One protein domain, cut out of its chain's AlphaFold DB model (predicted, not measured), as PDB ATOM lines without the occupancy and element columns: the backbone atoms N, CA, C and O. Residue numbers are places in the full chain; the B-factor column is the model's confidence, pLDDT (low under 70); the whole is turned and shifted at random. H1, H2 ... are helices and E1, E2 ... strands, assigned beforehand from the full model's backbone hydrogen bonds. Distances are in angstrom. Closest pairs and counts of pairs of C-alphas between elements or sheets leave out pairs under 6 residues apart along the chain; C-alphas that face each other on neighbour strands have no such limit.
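Overview. This is residues 8 to 133 of the 138 residues of an uncharacterized protein of Streptococcus parasanguinis F0405 (UniProt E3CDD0). A small, strongly twisted sheet of four strands is crossed by the long helix H3, the two layers of an elongated body. H1 and H2 lie toward one end with the loop of residues 32 to 46, and H4 lies toward the other with the loop of residues 67 to 83. The printed part has 126 residues, with four named helices and then four named strands; the sheet E1 E2 E3 E4 is a meander, each strand the antiparallel neighbour of the one before, and the class is mixed. The whole is compact, with a radius of gyration of the C-alphas of 16.0 A, and spans 53 by 29 by 25 A.

Along the chain. E1 is residues 101 to 105, E2 108 to 111, E3 120 to 124 and E4 127 to 132, with C-alpha 132 at (121.565, 166.122, 128.703). H3, residues 47 to 66, is 27.5 A long and begins with C-alpha 47 at (115.299, 191.124, 144.995). H4, residues 84 to 97, is 19.9 A long; H1 is residues 8 to 17 and H2 23 to 31.

Arrangement. Three hairpins have backbone pairs within hydrogen-bond range: E1 and E2 with N 102 and O 110 at 2.8 A, E2 and E3 with N 121 and O 109 at 2.8 A, E3 and E4 with N 122 and O 129 at 2.8 A. H3 is on the sheet at a height of 9.7 A, its closest C-alphas to E1 being Met 57 and Leu 101, 6.0 A. H3 and H4 are close but not clearly touching, Thr 65 and Lys 92 having the closest C-alphas, 7.6 A. H1 and H2 are likewise close but not clearly touching, with C-alphas 10 and 26 closest at 7.1 A. Every O i to N i+4 pair is within range in H1 and H4, 4 of 5 in H2 and 15 of 16 in H3.

Size, cuts and confidence. The two farthest C-alphas, Glu 33 and Asn 82, are 53.5 A apart. The links H2 to H3 and H3 to H4 are long. The printed part has no cut, and no printed residue has pLDDT under 70.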
ATOM      1  N   GLU A   8     114.618 173.461 153.961       96.62
ATOM      2  CA  GLU A   8     114.030 174.784 154.209       96.62
ATOM      3  C   GLU A   8     114.265 175.738 153.030       96.62
ATOM      4  O   GLU A   8     113.365 176.479 152.633       96.62
ATOM      5  N   VAL A   9     115.460 175.705 152.432       97.19
ATOM      6  CA  VAL A   9     115.792 176.510 151.250       97.19
ATOM      7  C   VAL A   9     115.023 176.019 150.026       97.19
ATOM      8  O   VAL A   9     114.491 176.848 149.295       97.19
ATOM      9  N   PHE A  10     114.894 174.705 149.826       97.56
ATOM     10  CA  PHE A  10     114.085 174.145 148.740       97.56
ATOM     11  C   PHE A  10     112.612 174.528 148.868       97.56
ATOM     12  O   PHE A  10     112.028 175.000 147.896       97.56
ATOM     13  N   THR A  11     112.046 174.424 150.071       98.12
ATOM     14  CA  THR A  11     110.668 174.866 150.343       98.12
ATOM     15  C   THR A  11     110.507 176.348 150.019       98.12
ATOM     16  O   THR A  11     109.576 176.750 149.324       98.12
ATOM     17  N   LYS A  12     111.467 177.177 150.441       98.25
ATOM     18  CA  LYS A  12     111.436 178.612 150.160       98.25
ATOM     19  C   LYS A  12     111.555 178.928 148.666       98.25
ATOM     20  O   LYS A  12     110.946 179.896 148.212       98.25
ATOM     21  N   ILE A  13     112.318 178.152 147.894       98.19
ATOM     22  CA  ILE A  13     112.372 178.276 146.428       98.19
ATOM     23  C   ILE A  13     110.986 177.981 145.840       98.19
ATOM     24  O   ILE A  13     110.437 178.821 145.129       98.19
ATOM     25  N   GLU A  14     110.385 176.843 146.190       98.06
ATOM     26  CA  GLU A  14     109.051 176.452 145.713       98.06
ATOM     27  C   GLU A  14     108.002 177.542 146.012       98.06
ATOM     28  O   GLU A  14     107.263 177.955 145.117       98.06
ATOM     29  N   GLU A  15     108.011 178.108 147.223       98.06
ATOM     30  CA  GLU A  15     107.120 179.206 147.631       98.06
ATOM     31  C   GLU A  15     107.388 180.529 146.890       98.06
ATOM     32  O   GLU A  15     106.453 181.218 146.485       98.06
ATOM     33  N   THR A  16     108.658 180.907 146.709       98.00
ATOM     34  CA  THR A  16     109.047 182.208 146.122       98.00
ATOM     35  C   THR A  16     108.683 182.307 144.640       98.00
ATOM     36  O   THR A  16     108.306 183.386 144.156       98.00
ATOM     37  N   TYR A  17     108.821 181.190 143.922       97.25
ATOM     38  CA  TYR A  17     108.624 181.114 142.474       97.25
ATOM     39  C   TYR A  17     107.309 180.427 142.081       97.25
ATOM     40  O   TYR A  17     106.928 180.497 140.916       97.25
ATOM     41  N   GLY A  18     106.583 179.818 143.027       96.50
ATOM     42  CA  GLY A  18     105.319 179.128 142.749       96.50
ATOM     43  C   GLY A  18     105.508 177.879 141.888       96.50
ATOM     44  O   GLY A  18     104.687 177.601 141.015       96.50
ATOM     45  N   ILE A  19     106.608 177.157 142.107       96.69
ATOM     46  CA  ILE A  19     107.016 175.981 141.331       96.69
ATOM     47  C   ILE A  19     107.122 174.748 142.224       96.69
ATOM     48  O   ILE A  19     107.161 174.856 143.447       96.69
ATOM     49  N   ILE A  20     107.225 173.577 141.602       96.81
ATOM     50  CA  ILE A  20     107.611 172.337 142.274       96.81
ATOM     51  C   ILE A  20     109.010 171.977 141.788       96.81
ATOM     52  O   ILE A  20     109.244 171.889 140.582       96.81
ATOM     53  N   LEU A  21     109.943 171.788 142.717       98.00
ATOM     54  CA  LEU A  21     111.310 171.427 142.370       98.00
ATOM     55  C   LEU A  21     111.400 169.934 142.026       98.00
ATOM     56  O   LEU A  21     110.847 169.104 142.760       98.00
ATOM     57  N   PRO A  22     112.154 169.563 140.979       97.69
ATOM     58  CA  PRO A  22     112.453 168.164 140.710       97.69
ATOM     59  C   PRO A  22     113.226 167.502 141.847       97.69
ATOM     60  O   PRO A  22     114.029 168.143 142.532       97.69
ATOM     61  N   ASN A  23     113.028 166.195 142.028       97.25
ATOM     62  CA  ASN A  23     113.739 165.459 143.073       97.25
ATOM     63  C   ASN A  23     115.241 165.411 142.775       97.25
ATOM     64  O   ASN A  23     116.044 165.566 143.692       97.25
ATOM     65  N   GLU A  24     115.615 165.272 141.498       97.62
ATOM     66  CA  GLU A  24     117.020 165.295 141.082       97.62
ATOM     67  C   GLU A  24     117.673 166.654 141.360       97.62
ATOM     68  O   GLU A  24     118.795 166.700 141.852       97.62
ATOM     69  N   PHE A  25     116.963 167.766 141.146       97.38
ATOM     70  CA  PHE A  25     117.482 169.087 141.507       97.38
ATOM     71  C   PHE A  25     117.834 169.166 142.992       97.38
ATOM     72  O   PHE A  25     118.926 169.613 143.336       97.38
ATOM     73  N   LYS A  26     116.936 168.697 143.871       96.62
ATOM     74  CA  LYS A  26     117.182 168.692 145.320       96.62
ATOM     75  C   LYS A  26     118.415 167.850 145.670       96.62
ATOM     76  O   LYS A  26     119.228 168.300 146.467       96.62
ATOM     77  N   GLN A  27     118.574 166.683 145.039       95.56
ATOM     78  CA  GLN A  27     119.724 165.788 145.230       95.56
ATOM     79  C   GLN A  27     121.041 166.403 144.742       95.56
ATOM     80  O   GLN A  27     122.018 166.434 145.479       95.56
ATOM     81  N   VAL A  28     121.069 166.940 143.521       95.31
ATOM     82  CA  VAL A  28     122.280 167.551 142.960       95.31
ATOM     83  C   VAL A  28     122.679 168.771 143.786       95.31
ATOM     84  O   VAL A  28     123.821 168.879 144.219       95.31
ATOM     85  N   TYR A  29     121.738 169.678 144.061       95.56
ATOM     86  CA  TYR A  29     122.050 170.941 144.724       95.56
ATOM     87  C   TYR A  29     122.368 170.789 146.212       95.56
ATOM     88  O   TYR A  29     123.158 171.588 146.724       95.56
ATOM     89  N   CYS A  30     121.813 169.791 146.917       94.62
ATOM     90  CA  CYS A  30     122.174 169.569 148.320       94.62
ATOM     91  C   CYS A  30     123.640 169.152 148.479       94.62
ATOM     92  O   CYS A  30     124.265 169.534 149.470       94.62
ATOM     93  N   ASP A  31     124.204 168.463 147.488       91.50
ATOM     94  CA  ASP A  31     125.578 167.958 147.518       91.50
ATOM     95  C   ASP A  31     126.614 168.979 147.004       91.50
ATOM     96  O   ASP A  31     127.823 168.774 147.148       91.50
ATOM     97  N   LEU A  32     126.173 170.120 146.454       89.81
ATOM     98  CA  LEU A  32     127.066 171.175 145.975       89.81
ATOM     99  C   LEU A  32     127.699 171.960 147.135       89.81
ATOM    100  O   LEU A  32     127.044 172.743 147.827       89.81
ATOM    101  N   GLU A  33     129.021 171.846 147.281       86.31
ATOM    102  CA  GLU A  33     129.795 172.729 148.167       86.31
ATOM    103  C   GLU A  33     129.828 174.175 147.644       86.31
ATOM    104  O   GLU A  33     129.781 175.140 148.411       86.31
ATOM    105  N   GLN A  34     129.888 174.321 146.319       88.94
ATOM    106  CA  GLN A  34     129.853 175.586 145.596       88.94
ATOM    107  C   GLN A  34     129.119 175.394 144.268       88.94
ATOM    108  O   GLN A  34     129.216 174.335 143.650       88.94
ATOM    109  N   LEU A  35     128.400 176.424 143.822       91.31
ATOM    110  CA  LEU A  35     127.753 176.392 142.515       91.31
ATOM    111  C   LEU A  35     128.811 176.412 141.404       91.31
ATOM    112  O   LEU A  35     129.772 177.183 141.511       91.31
ATOM    113  N   PRO A  36     128.638 175.619 140.332       92.69
ATOM    114  CA  PRO A  36     129.463 175.753 139.142       92.69
ATOM    115  C   PRO A  36     129.380 177.168 138.555       92.69
ATOM    116  O   PRO A  36     128.397 177.894 138.726       92.69
ATOM    117  N   ASN A  37     130.429 177.575 137.841       92.44
ATOM    118  CA  ASN A  37     130.495 178.920 137.276       92.44
ATOM    119  C   ASN A  37     129.337 179.184 136.306       92.44
ATOM    120  O   ASN A  37     129.072 178.394 135.402       92.44
ATOM    121  N   GLY A  38     128.686 180.334 136.480       92.88
ATOM    122  CA  GLY A  38     127.565 180.769 135.647       92.88
ATOM    123  C   GLY A  38     126.222 180.134 136.004       92.88
ATOM    124  O   GLY A  38     125.212 180.570 135.460       92.88
ATOM    125  N   TRP A  39     126.184 179.153 136.913       96.44
ATOM    126  CA  TRP A  39     124.920 178.581 137.358       96.44
ATOM    127  C   TRP A  39     124.131 179.587 138.183       96.44
ATOM    128  O   TRP A  39     124.676 180.299 139.035       96.44
ATOM    129  N   TYR A  40     122.826 179.615 137.948       96.44
ATOM    130  CA  TYR A  40     121.924 180.474 138.689       96.44
ATOM    131  C   TYR A  40     121.832 180.044 140.155       96.44
ATOM    132  O   TYR A  40     121.653 178.868 140.485       96.44
ATOM    133  N   ASN A  41     121.952 181.022 141.052       95.44
ATOM    134  CA  ASN A  41     121.900 180.782 142.485       95.44
ATOM    135  C   ASN A  41     120.464 180.881 143.002       95.44
ATOM    136  O   ASN A  41     120.011 181.944 143.421       95.44
ATOM    137  N   TRP A  42     119.764 179.752 143.021       96.69
ATOM    138  CA  TRP A  42     118.394 179.654 143.528       96.69
ATOM    139  C   TRP A  42     118.278 179.887 145.044       96.69
ATOM    140  O   TRP A  42     117.199 180.218 145.527       96.69
ATOM    141  N   ALA A  43     119.381 179.780 145.793       94.81
ATOM    142  CA  ALA A  43     119.428 180.104 147.221       94.81
ATOM    143  C   ALA A  43     119.666 181.602 147.518       94.81
ATOM    144  O   ALA A  43     119.686 181.992 148.690       94.81
ATOM    145  N   ASP A  44     119.860 182.454 146.501       95.94
ATOM    146  CA  ASP A  44     119.888 183.910 146.680       95.94
ATOM    147  C   ASP A  44     118.483 184.511 146.527       95.94
ATOM    148  O   ASP A  44     117.942 184.644 145.434       95.94
ATOM    149  N   PHE A  45     117.903 184.918 147.655       97.12
ATOM    150  CA  PHE A  45     116.582 185.550 147.719       97.12
ATOM    151  C   PHE A  45     116.654 187.081 147.703       97.12
ATOM    152  O   PHE A  45     115.705 187.755 148.118       97.12
ATOM    153  N   SER A  46     117.782 187.658 147.283       97.88
ATOM    154  CA  SER A  46     117.850 189.080 146.976       97.88
ATOM    155  C   SER A  46     116.812 189.426 145.908       97.88
ATOM    156  O   SER A  46     116.480 188.620 145.032       97.88
ATOM    157  N   ARG A  47     116.272 190.646 145.982       97.62
ATOM    158  CA  ARG A  47     115.299 191.124 144.995       97.62
ATOM    159  C   ARG A  47     115.880 191.087 143.583       97.62
ATOM    160  O   ARG A  47     115.189 190.676 142.666       97.62
ATOM    161  N   GLU A  48     117.142 191.477 143.434       98.00
ATOM    162  CA  GLU A  48     117.845 191.468 142.151       98.00
ATOM    163  C   GLU A  48     117.878 190.067 141.528       98.00
ATOM    164  O   GLU A  48     117.456 189.902 140.386       98.00
ATOM    165  N   ASN A  49     118.294 189.048 142.288       97.31
ATOM    166  CA  ASN A  49     118.343 187.675 141.787       97.31
ATOM    167  C   ASN A  49     116.941 187.100 141.535       97.31
ATOM    168  O   ASN A  49     116.704 186.477 140.505       97.31
ATOM    169  N   THR A  50     115.991 187.362 142.437       98.06
ATOM    170  CA  THR A  50     114.610 186.873 142.298       98.06
ATOM    171  C   THR A  50     113.919 187.474 141.071       98.06
ATOM    172  O   THR A  50     113.281 186.743 140.313       98.06
ATOM    173  N   ASP A  51     114.058 188.786 140.854       98.06
ATOM    174  CA  ASP A  51     113.496 189.483 139.692       98.06
ATOM    175  C   ASP A  51     114.176 188.991 138.397       98.06
ATOM    176  O   ASP A  51     113.497 188.760 137.398       98.06
ATOM    177  N   CYS A  52     115.494 188.752 138.425       97.62
ATOM    178  CA  CYS A  52     116.244 188.180 137.303       97.62
ATOM    179  C   CYS A  52     115.738 186.781 136.916       97.62
ATOM    180  O   CYS A  52     115.433 186.540 135.749       97.62
ATOM    181  N   LEU A  53     115.590 185.871 137.884       98.12
ATOM    182  CA  LEU A  53     115.141 184.503 137.615       98.12
ATOM    183  C   LEU A  53     113.696 184.450 137.131       98.12
ATOM    184  O   LEU A  53     113.421 183.766 136.151       98.12
ATOM    185  N   LYS A  54     112.787 185.216 137.748       97.94
ATOM    186  CA  LYS A  54     111.395 185.319 137.273       97.94
ATOM    187  C   LYS A  54     111.338 185.813 135.837       97.94
ATOM    188  O   LYS A  54     110.671 185.202 135.009       97.94
ATOM    189  N   LYS A  55     112.105 186.861 135.535       97.38
ATOM    190  CA  LYS A  55     112.208 187.399 134.185       97.38
ATOM    191  C   LYS A  55     112.725 186.346 133.197       97.38
ATOM    192  O   LYS A  55     112.131 186.193 132.145       97.38
ATOM    193  N   GLN A  56     113.758 185.579 133.538       97.12
ATOM    194  CA  GLN A  56     114.284 184.523 132.661       97.12
ATOM    195  C   GLN A  56     113.285 183.383 132.416       97.12
ATOM    196  O   GLN A  56     113.193 182.880 131.298       97.12
ATOM    197  N   MET A  57     112.515 182.992 133.436       97.25
ATOM    198  CA  MET A  57     111.436 182.005 133.291       97.25
ATOM    199  C   MET A  57     110.303 182.513 132.386       97.25
ATOM    200  O   MET A  57     109.707 181.735 131.644       97.25
ATOM    201  N   GLU A  58     109.992 183.809 132.446       96.25
ATOM    202  CA  GLU A  58     108.997 184.448 131.580       96.25
ATOM    203  C   GLU A  58     109.518 184.620 130.145       96.25
ATOM    204  O   GLU A  58     108.797 184.315 129.196       96.25
ATOM    205  N   GLU A  59     110.767 185.066 129.985       96.00
ATOM    206  CA  GLU A  59     111.407 185.321 128.690       96.00
ATOM    207  C   GLU A  59     111.472 184.056 127.836       96.00
ATOM    208  O   GLU A  59     111.012 184.098 126.702       96.00
ATOM    209  N   VAL A  60     111.920 182.916 128.379       96.31
ATOM    210  CA  VAL A  60     112.001 181.666 127.596       96.31
ATOM    211  C   VAL A  60     110.633 181.226 127.057       96.31
ATOM    212  O   VAL A  60     110.518 180.775 125.921       96.31
ATOM    213  N   MET A  61     109.562 181.406 127.835       94.75
ATOM    214  CA  MET A  61     108.202 181.097 127.379       94.75
ATOM    215  C   MET A  61     107.689 182.120 126.359       94.75
ATOM    216  O   MET A  61     106.917 181.763 125.463       94.75
ATOM    217  N   GLY A  62     108.095 183.384 126.504       95.19
ATOM    218  CA  GLY A  62     107.825 184.456 125.549       95.19
ATOM    219  C   GLY A  62     108.483 184.192 124.199       95.19
ATOM    220  O   GLY A  62     107.792 184.203 123.192       95.19
ATOM    221  N   GLU A  63     109.767 183.841 124.193       95.62
ATOM    222  CA  GLU A  63     110.542 183.517 122.990       95.62
ATOM    223  C   GLU A  63     109.930 182.344 122.209       95.62
ATOM    224  O   GLU A  63     109.691 182.466 121.010       95.62
ATOM    225  N   ILE A  64     109.556 181.247 122.888       95.19
ATOM    226  CA  ILE A  64     108.834 180.131 122.246       95.19
ATOM    227  C   ILE A  64     107.497 180.612 121.650       95.19
ATOM    228  O   ILE A  64     107.070 180.150 120.593       95.19
ATOM    229  N   THR A  65     106.797 181.523 122.337       94.62
ATOM    230  CA  THR A  65     105.493 182.036 121.881       94.62
ATOM    231  C   THR A  65     105.627 182.981 120.687       94.62
ATOM    232  O   THR A  65     104.739 182.997 119.831       94.62
ATOM    233  N   ASP A  66     106.694 183.773 120.636       96.44
ATOM    234  CA  ASP A  66     106.973 184.709 119.548       96.44
ATOM    235  C   ASP A  66     107.318 183.967 118.247       96.44
ATOM    236  O   ASP A  66     106.969 184.435 117.165       96.44
ATOM    237  N   GLU A  67     107.891 182.767 118.358       96.88
ATOM    238  CA  GLU A  67     108.204 181.862 117.243       96.88
ATOM    239  C   GLU A  67     107.178 180.723 117.082       96.88
ATOM    240  O   GLU A  67     107.473 179.663 116.535       96.88
ATOM    241  N   ILE A  68     105.936 180.916 117.539       95.50
ATOM    242  CA  ILE A  68     104.897 179.870 117.494       95.50
ATOM    243  C   ILE A  68     104.608 179.339 116.080       95.50
ATOM    244  O   ILE A  68     104.221 178.180 115.937       95.50
ATOM    245  N   ASP A  69     104.801 180.172 115.054       94.12
ATOM    246  CA  ASP A  69     104.641 179.800 113.644       94.12
ATOM    247  C   ASP A  69     105.724 178.806 113.165       94.12
ATOM    248  O   ASP A  69     105.534 178.139 112.148       94.12
ATOM    249  N   GLU A  70     106.845 178.687 113.886       94.31
ATOM    250  CA  GLU A  70     107.965 177.787 113.567       94.31
ATOM    251  C   GLU A  70     107.831 176.407 114.235       94.31
ATOM    252  O   GLU A  70     108.552 175.469 113.895       94.31
ATOM    253  N   ILE A  71     106.872 176.240 115.153       92.75
ATOM    254  CA  ILE A  71     106.660 174.981 115.872       92.75
ATOM    255  C   ILE A  71     106.010 173.944 114.949       92.75
ATOM    256  O   ILE A  71     104.846 174.058 114.556       92.75
ATOM    257  N   GLU A  72     106.746 172.869 114.671       91.00
ATOM    258  CA  GLU A  72     106.226 171.727 113.922       91.00
ATOM    259  C   GLU A  72     105.148 170.966 114.711       91.00
ATOM    260  O   GLU A  72     105.230 170.766 115.928       91.00
ATOM    261  N   TRP A  73     104.118 170.500 113.999       94.44
ATOM    262  CA  TRP A  73     103.064 169.698 114.608       94.44
ATOM    263  C   TRP A  73     103.603 168.329 115.032       94.44
ATOM    264  O   TRP A  73     104.087 167.559 114.207       94.44
ATOM    265  N   ASN A  74     103.486 167.998 116.318       91.19
ATOM    266  CA  ASN A  74     103.891 166.691 116.822       91.19
ATOM    267  C   ASN A  74     102.810 165.638 116.535       91.19
ATOM    268  O   ASN A  74     101.664 165.804 116.952       91.19
ATOM    269  N   ASP A  75     103.183 164.507 115.936       93.25
ATOM    270  CA  ASP A  75     102.251 163.409 115.631       93.25
ATOM    271  C   ASP A  75     101.499 162.879 116.870       93.25
ATOM    272  O   ASP A  75     100.360 162.416 116.772       93.25
ATOM    273  N   ASN A  76     102.085 162.993 118.068       94.25
ATOM    274  CA  ASN A  76     101.433 162.587 119.319       94.25
ATOM    275  C   ASN A  76     100.321 163.550 119.771       94.25
ATOM    276  O   ASN A  76      99.607 163.252 120.731       94.25
ATOM    277  N   TRP A  77     100.168 164.713 119.133       94.44
ATOM    278  CA  TRP A  77      99.085 165.663 119.412       94.44
ATOM    279  C   TRP A  77      97.790 165.335 118.665       94.44
ATOM    280  O   TRP A  77      96.754 165.929 118.969       94.44
ATOM    281  N   GLY A  78      97.819 164.353 117.760       95.56
ATOM    282  CA  GLY A  78      96.680 163.948 116.943       95.56
ATOM    283  C   GLY A  78      96.661 164.655 115.590       95.56
ATOM    284  O   GLY A  78      97.701 165.039 115.065       95.56
ATOM    285  N   GLU A  79      95.474 164.805 115.003       96.31
ATOM    286  CA  GLU A  79      95.314 165.468 113.706       96.31
ATOM    287  C   GLU A  79      95.541 166.982 113.833       96.31
ATOM    288  O   GLU A  79      94.962 167.632 114.707       96.31
ATOM    289  N   CYS A  80      96.384 167.534 112.956       96.19
ATOM    290  CA  CYS A  80      96.644 168.969 112.907       96.19
ATOM    291  C   CYS A  80      95.377 169.724 112.465       96.19
ATOM    292  O   CYS A  80      94.786 169.362 111.443       96.19
ATOM    293  N   PRO A  81      94.943 170.768 113.199       96.31
ATOM    294  CA  PRO A  81      93.816 171.598 112.796       96.31
ATOM    295  C   PRO A  81      93.993 172.233 111.412       96.31
ATOM    296  O   PRO A  81      95.100 172.483 110.943       96.31
ATOM    297  N   ASN A  82      92.873 172.580 110.777       95.38
ATOM    298  CA  ASN A  82      92.872 173.106 109.408       95.38
ATOM    299  C   ASN A  82      93.209 174.603 109.321       95.38
ATOM    300  O   ASN A  82      93.389 175.130 108.221       95.38
ATOM    301  N   THR A  83      93.240 175.313 110.451       96.56
ATOM    302  CA  THR A  83      93.503 176.754 110.484       96.56
ATOM    303  C   THR A  83      94.651 177.096 111.422       96.56
ATOM    304  O   THR A  83      94.753 176.569 112.529       96.56
ATOM    305  N   ILE A  84      95.480 178.062 111.015       95.00
ATOM    306  CA  ILE A  84      96.606 178.546 111.826       95.00
ATOM    307  C   ILE A  84      96.151 179.081 113.194       95.00
ATOM    308  O   ILE A  84      96.828 178.909 114.200       95.00
ATOM    309  N   HIS A  85      94.949 179.664 113.266       96.00
ATOM    310  CA  HIS A  85      94.386 180.149 114.523       96.00
ATOM    311  C   HIS A  85      94.107 179.010 115.514       96.00
ATOM    312  O   HIS A  85      94.407 179.144 116.701       96.00
ATOM    313  N   GLU A  86      93.560 177.888 115.040       97.06
ATOM    314  CA  GLU A  86      93.316 176.704 115.870       97.06
ATOM    315  C   GLU A  86      94.625 176.032 116.289       97.06
ATOM    316  O   GLU A  86      94.756 175.642 117.449       97.06
ATOM    317  N   VAL A  87      95.616 175.972 115.391       96.44
ATOM    318  CA  VAL A  87      96.972 175.487 115.706       96.44
ATOM    319  C   VAL A  87      97.595 176.332 116.820       96.44
ATOM    320  O   VAL A  87      97.989 175.795 117.855       96.44
ATOM    321  N   HIS A  88      97.596 177.661 116.683       96.12
ATOM    322  CA  HIS A  88      98.144 178.567 117.699       96.12
ATOM    323  C   HIS A  88      97.406 178.452 119.028       96.12
ATOM    324  O   HIS A  88      98.026 178.476 120.091       96.12
ATOM    325  N   HIS A  89      96.078 178.333 118.990       96.19
ATOM    326  CA  HIS A  89      95.284 178.129 120.193       96.19
ATOM    327  C   HIS A  89      95.665 176.822 120.898       96.19
ATOM    328  O   HIS A  89      95.864 176.814 122.115       96.19
ATOM    329  N   PHE A  90      95.819 175.736 120.138       96.44
ATOM    330  CA  PHE A  90      96.225 174.441 120.667       96.44
ATOM    331  C   PHE A  90      97.618 174.503 121.299       96.44
ATOM    332  O   PHE A  90      97.766 174.143 122.470       96.44
ATOM    333  N   ILE A  91      98.617 175.021 120.582       95.44
ATOM    334  CA  ILE A  91      99.996 175.118 121.080       95.44
ATOM    335  C   ILE A  91     100.049 175.987 122.342       95.44
ATOM    336  O   ILE A  91     100.572 175.548 123.364       95.44
ATOM    337  N   LYS A  92      99.397 177.158 122.350       95.00
ATOM    338  CA  LYS A  92      99.310 178.015 123.550       95.00
ATOM    339  C   LYS A  92      98.641 177.307 124.727       95.00
ATOM    340  O   LYS A  92      99.045 177.503 125.871       95.00
ATOM    341  N   SER A  93      97.635 176.468 124.478       95.06
ATOM    342  CA  SER A  93      97.002 175.670 125.536       95.06
ATOM    343  C   SER A  93      97.950 174.612 126.116       95.06
ATOM    344  O   SER A  93      97.963 174.395 127.332       95.06
ATOM    345  N   LYS A  94      98.799 174.002 125.277       93.44
ATOM    346  CA  LYS A  94      99.849 173.070 125.704       93.44
ATOM    347  C   LYS A  94     100.930 173.783 126.505       93.44
ATOM    348  O   LYS A  94     101.213 173.354 127.615       93.44
ATOM    349  N   MET A  95     101.433 174.916 126.021       92.44
ATOM    350  CA  MET A  95     102.408 175.736 126.749       92.44
ATOM    351  C   MET A  95     101.867 176.237 128.094       92.44
ATOM    352  O   MET A  95     102.582 176.288 129.083       92.44
ATOM    353  N   LYS A  96     100.575 176.572 128.176       93.19
ATOM    354  CA  LYS A  96      99.954 176.969 129.448       93.19
ATOM    355  C   LYS A  96      99.844 175.814 130.452       93.19
ATOM    356  O   LYS A  96      99.749 176.061 131.651       93.19
ATOM    357  N   SER A  97      99.780 174.575 129.969       92.38
ATOM    358  CA  SER A  97      99.663 173.374 130.805       92.38
ATOM    359  C   SER A  97     100.994 172.662 131.042       92.38
ATOM    360  O   SER A  97     101.028 171.719 131.831       92.38
ATOM    361  N   SER A  98     102.080 173.100 130.398       92.56
ATOM    362  CA  SER A  98     103.409 172.550 130.632       92.56
ATOM    363  C   SER A  98     103.968 173.011 131.981       92.56
ATOM    364  O   SER A  98     103.614 174.093 132.462       92.56
ATOM    365  N   PRO A  99     104.876 172.228 132.589       94.62
ATOM    366  CA  PRO A  99     105.658 172.696 133.723       94.62
ATOM    367  C   PRO A  99     106.396 173.996 133.388       94.62
ATOM    368  O   PRO A  99     106.791 174.218 132.242       94.62
ATOM    369  N   ALA A 100     106.617 174.835 134.399       96.12
ATOM    370  CA  ALA A 100     107.510 175.977 134.253       96.12
ATOM    371  C   ALA A 100     108.939 175.499 133.942       96.12
ATOM    372  O   ALA A 100     109.337 174.407 134.354       96.12
ATOM    373  N   LEU A 101     109.712 176.317 133.235       97.38
ATOM    374  CA  LEU A 101     111.107 176.028 132.919       97.38
ATOM    375  C   LEU A 101     112.017 176.727 133.920       97.38
ATOM    376  O   LEU A 101     111.940 177.939 134.098       97.38
ATOM    377  N   MET A 102     112.883 175.958 134.565       97.62
ATOM    378  CA  MET A 102     113.826 176.448 135.554       97.62
ATOM    379  C   MET A 102     115.205 176.653 134.919       97.62
ATOM    380  O   MET A 102     115.818 175.661 134.511       97.62
ATOM    381  N   PRO A 103     115.720 177.893 134.821       98.00
ATOM    382  CA  PRO A 103     117.052 178.131 134.275       98.00
ATOM    383  C   PRO A 103     118.157 177.579 135.190       98.00
ATOM    384  O   PRO A 103     118.189 177.836 136.396       98.00
ATOM    385  N   ILE A 104     119.096 176.846 134.589       97.88
ATOM    386  CA  ILE A 104     120.289 176.296 135.245       97.88
ATOM    387  C   ILE A 104     121.509 177.156 134.923       97.88
ATOM    388  O   ILE A 104     122.159 177.656 135.838       97.88
ATOM    389  N   VAL A 105     121.788 177.386 133.635       97.25
ATOM    390  CA  VAL A 105     122.890 178.237 133.152       97.25
ATOM    391  C   VAL A 105     122.680 178.602 131.683       97.25
ATOM    392  O   VAL A 105     122.457 177.724 130.854       97.25
ATOM    393  N   GLY A 106     122.785 179.887 131.326       95.44
ATOM    394  CA  GLY A 106     122.540 180.339 129.950       95.44
ATOM    395  C   GLY A 106     121.203 179.812 129.409       95.44
ATOM    396  O   GLY A 106     120.195 179.876 130.101       95.44
ATOM    397  N   HIS A 107     121.220 179.207 128.219       96.62
ATOM    398  CA  HIS A 107     120.045 178.605 127.568       96.62
ATOM    399  C   HIS A 107     119.734 177.164 128.028       96.62
ATOM    400  O   HIS A 107     119.220 176.361 127.247       96.62
ATOM    401  N   ARG A 108     120.123 176.787 129.254       98.06
ATOM    402  CA  ARG A 108     119.936 175.436 129.811       98.06
ATOM    403  C   ARG A 108     118.844 175.448 130.865       98.06
ATOM    404  O   ARG A 108     118.971 176.160 131.861       98.06
ATOM    405  N   TYR A 109     117.820 174.628 130.666       98.38
ATOM    406  CA  TYR A 109     116.635 174.593 131.521       98.38
ATOM    407  C   TYR A 109     116.278 173.165 131.926       98.38
ATOM    408  O   TYR A 109     116.516 172.227 131.168       98.38
ATOM    409  N   ILE A 110     115.646 173.013 133.087       98.19
ATOM    410  CA  ILE A 110     114.932 171.788 133.478       98.19
ATOM    411  C   ILE A 110     113.450 172.101 133.704       98.19
ATOM    412  O   ILE A 110     113.090 173.246 133.971       98.19
ATOM    413  N   ALA A 111     112.578 171.101 133.612       97.56
ATOM    414  CA  ALA A 111     111.154 171.271 133.902       97.56
ATOM    415  C   ALA A 111     110.886 171.265 135.419       97.56
ATOM    416  O   ALA A 111     111.379 170.387 136.124       97.56
ATOM    417  N   CYS A 112     110.069 172.196 135.916       97.12
ATOM    418  CA  CYS A 112     109.597 172.262 137.304       97.12
ATOM    419  C   CYS A 112     108.522 171.202 137.590       97.12
ATOM    420  O   CYS A 112     107.341 171.515 137.762       97.12
ATOM    421  N   GLU A 113     108.924 169.938 137.607       95.25
ATOM    422  CA  GLU A 113     108.054 168.791 137.856       95.25
ATOM    423  C   GLU A 113     108.762 167.814 138.810       95.25
ATOM    424  O   GLU A 113     109.977 167.652 138.679       95.25
ATOM    425  N   PRO A 114     108.064 167.150 139.759       93.88
ATOM    426  CA  PRO A 114     108.677 166.279 140.774       93.88
ATOM    427  C   PRO A 114     109.156 164.935 140.190       93.88
ATOM    428  O   PRO A 114     108.740 163.849 140.595       93.88
ATOM    429  N   THR A 115     110.045 165.015 139.208       93.00
ATOM    430  CA  THR A 115     110.633 163.901 138.476       93.00
ATOM    431  C   THR A 115     111.867 163.377 139.203       93.00
ATOM    432  O   THR A 115     112.573 164.115 139.895       93.00
ATOM    433  N   ALA A 116     112.114 162.071 139.079       95.81
ATOM    434  CA  ALA A 116     113.323 161.440 139.610       95.81
ATOM    435  C   ALA A 116     114.562 161.711 138.741       95.81
ATOM    436  O   ALA A 116     115.673 161.619 139.241       95.81
ATOM    437  N   ILE A 117     114.354 162.019 137.458       96.69
ATOM    438  CA  ILE A 117     115.388 162.383 136.488       96.69
ATOM    439  C   ILE A 117     114.875 163.613 135.746       96.69
ATOM    440  O   ILE A 117     113.745 163.610 135.255       96.69
ATOM    441  N   SER A 118     115.699 164.646 135.682       97.69
ATOM    442  CA  SER A 118     115.430 165.936 135.064       97.69
ATOM    443  C   SER A 118     116.325 166.112 133.842       97.69
ATOM    444  O   SER A 118     117.470 166.540 133.976       97.69
ATOM    445  N   PRO A 119     115.822 165.814 132.635       97.81
ATOM    446  CA  PRO A 119     116.512 166.187 131.414       97.81
ATOM    447  C   PRO A 119     116.849 167.671 131.375       97.81
ATOM    448  O   PRO A 119     116.028 168.509 131.756       97.81
ATOM    449  N   VAL A 120     118.029 167.987 130.848       98.31
ATOM    450  CA  VAL A 120     118.423 169.372 130.590       98.31
ATOM    451  C   VAL A 120     118.116 169.699 129.139       98.31
ATOM    452  O   VAL A 120     118.592 169.029 128.220       98.31
ATOM    453  N   PHE A 121     117.337 170.752 128.930       98.19
ATOM    454  CA  PHE A 121     116.972 171.260 127.616       98.19
ATOM    455  C   PHE A 121     117.869 172.432 127.217       98.19
ATOM    456  O   PHE A 121     118.186 173.287 128.040       98.19
ATOM    457  N   SER A 122     118.263 172.479 125.944       98.06
ATOM    458  CA  SER A 122     118.672 173.714 125.266       98.06
ATOM    459  C   SER A 122     117.429 174.397 124.741       98.06
ATOM    460  O   SER A 122     116.705 173.741 123.996       98.06
ATOM    461  N   ILE A 123     117.207 175.666 125.067       97.50
ATOM    462  CA  ILE A 123     116.060 176.402 124.527       97.50
ATOM    463  C   ILE A 123     116.510 177.766 124.019       97.50
ATOM    464  O   ILE A 123     117.085 178.549 124.777       97.50
ATOM    465  N   VAL A 124     116.266 178.014 122.734       95.56
ATOM    466  CA  VAL A 124     116.473 179.302 122.062       95.56
ATOM    467  C   VAL A 124     115.302 179.488 121.103       95.56
ATOM    468  O   VAL A 124     115.183 178.714 120.156       95.56
ATOM    469  N   GLY A 125     114.431 180.468 121.359       94.12
ATOM    470  CA  GLY A 125     113.222 180.621 120.547       94.12
ATOM    471  C   GLY A 125     112.327 179.380 120.625       94.12
ATOM    472  O   GLY A 125     112.086 178.837 121.704       94.12
ATOM    473  N   SER A 126     111.868 178.906 119.473       92.44
ATOM    474  CA  SER A 126     111.090 177.675 119.306       92.44
ATOM    475  C   SER A 126     111.941 176.395 119.308       92.44
ATOM    476  O   SER A 126     111.398 175.295 119.462       92.44
ATOM    477  N   GLU A 127     113.271 176.500 119.188       94.31
ATOM    478  CA  GLU A 127     114.165 175.342 119.153       94.31
ATOM    479  C   GLU A 127     114.410 174.776 120.558       94.31
ATOM    480  O   GLU A 127     115.088 175.374 121.399       94.31
ATOM    481  N   ILE A 128     113.902 173.562 120.797       94.38
ATOM    482  CA  ILE A 128     114.078 172.819 122.050       94.38
ATOM    483  C   ILE A 128     114.854 171.531 121.773       94.38
ATOM    484  O   ILE A 128     114.362 170.620 121.108       94.38
ATOM    485  N   ILE A 129     116.063 171.423 122.325       95.12
ATOM    486  CA  ILE A 129     116.936 170.250 122.156       95.12
ATOM    487  C   ILE A 129     117.129 169.545 123.496       95.12
ATOM    488  O   ILE A 129     117.411 170.180 124.512       95.12
ATOM    489  N   TYR A 130     117.056 168.215 123.482       95.12
ATOM    490  CA  TYR A 130     117.471 167.365 124.598       95.12
ATOM    491  C   TYR A 130     118.998 167.411 124.743       95.12
ATOM    492  O   TYR A 130     119.719 166.762 123.986       95.12
ATOM    493  N   TYR A 131     119.495 168.239 125.662       97.69
ATOM    494  CA  TYR A 131     120.923 168.538 125.789       97.69
ATOM    495  C   TYR A 131     121.657 167.540 126.685       97.69
ATOM    496  O   TYR A 131     122.757 167.109 126.347       97.69
ATOM    497  N   SER A 132     121.048 167.160 127.808       98.06
ATOM    498  CA  SER A 132     121.565 166.122 128.703       98.06
ATOM    499  C   SER A 132     120.438 165.229 129.194       98.06
ATOM    500  O   SER A 132     119.294 165.671 129.336       98.06
ATOM    501  N   ALA A 133     120.783 163.972 129.470       97.00
ATOM    502  CA  ALA A 133     119.816 162.983 129.908       97.00
ATOM    503  C   ALA A 133     119.307 163.200 131.334       97.00
ATOM    504  O   ALA A 133     118.184 162.807 131.656       97.00
TER     505      ALA A 133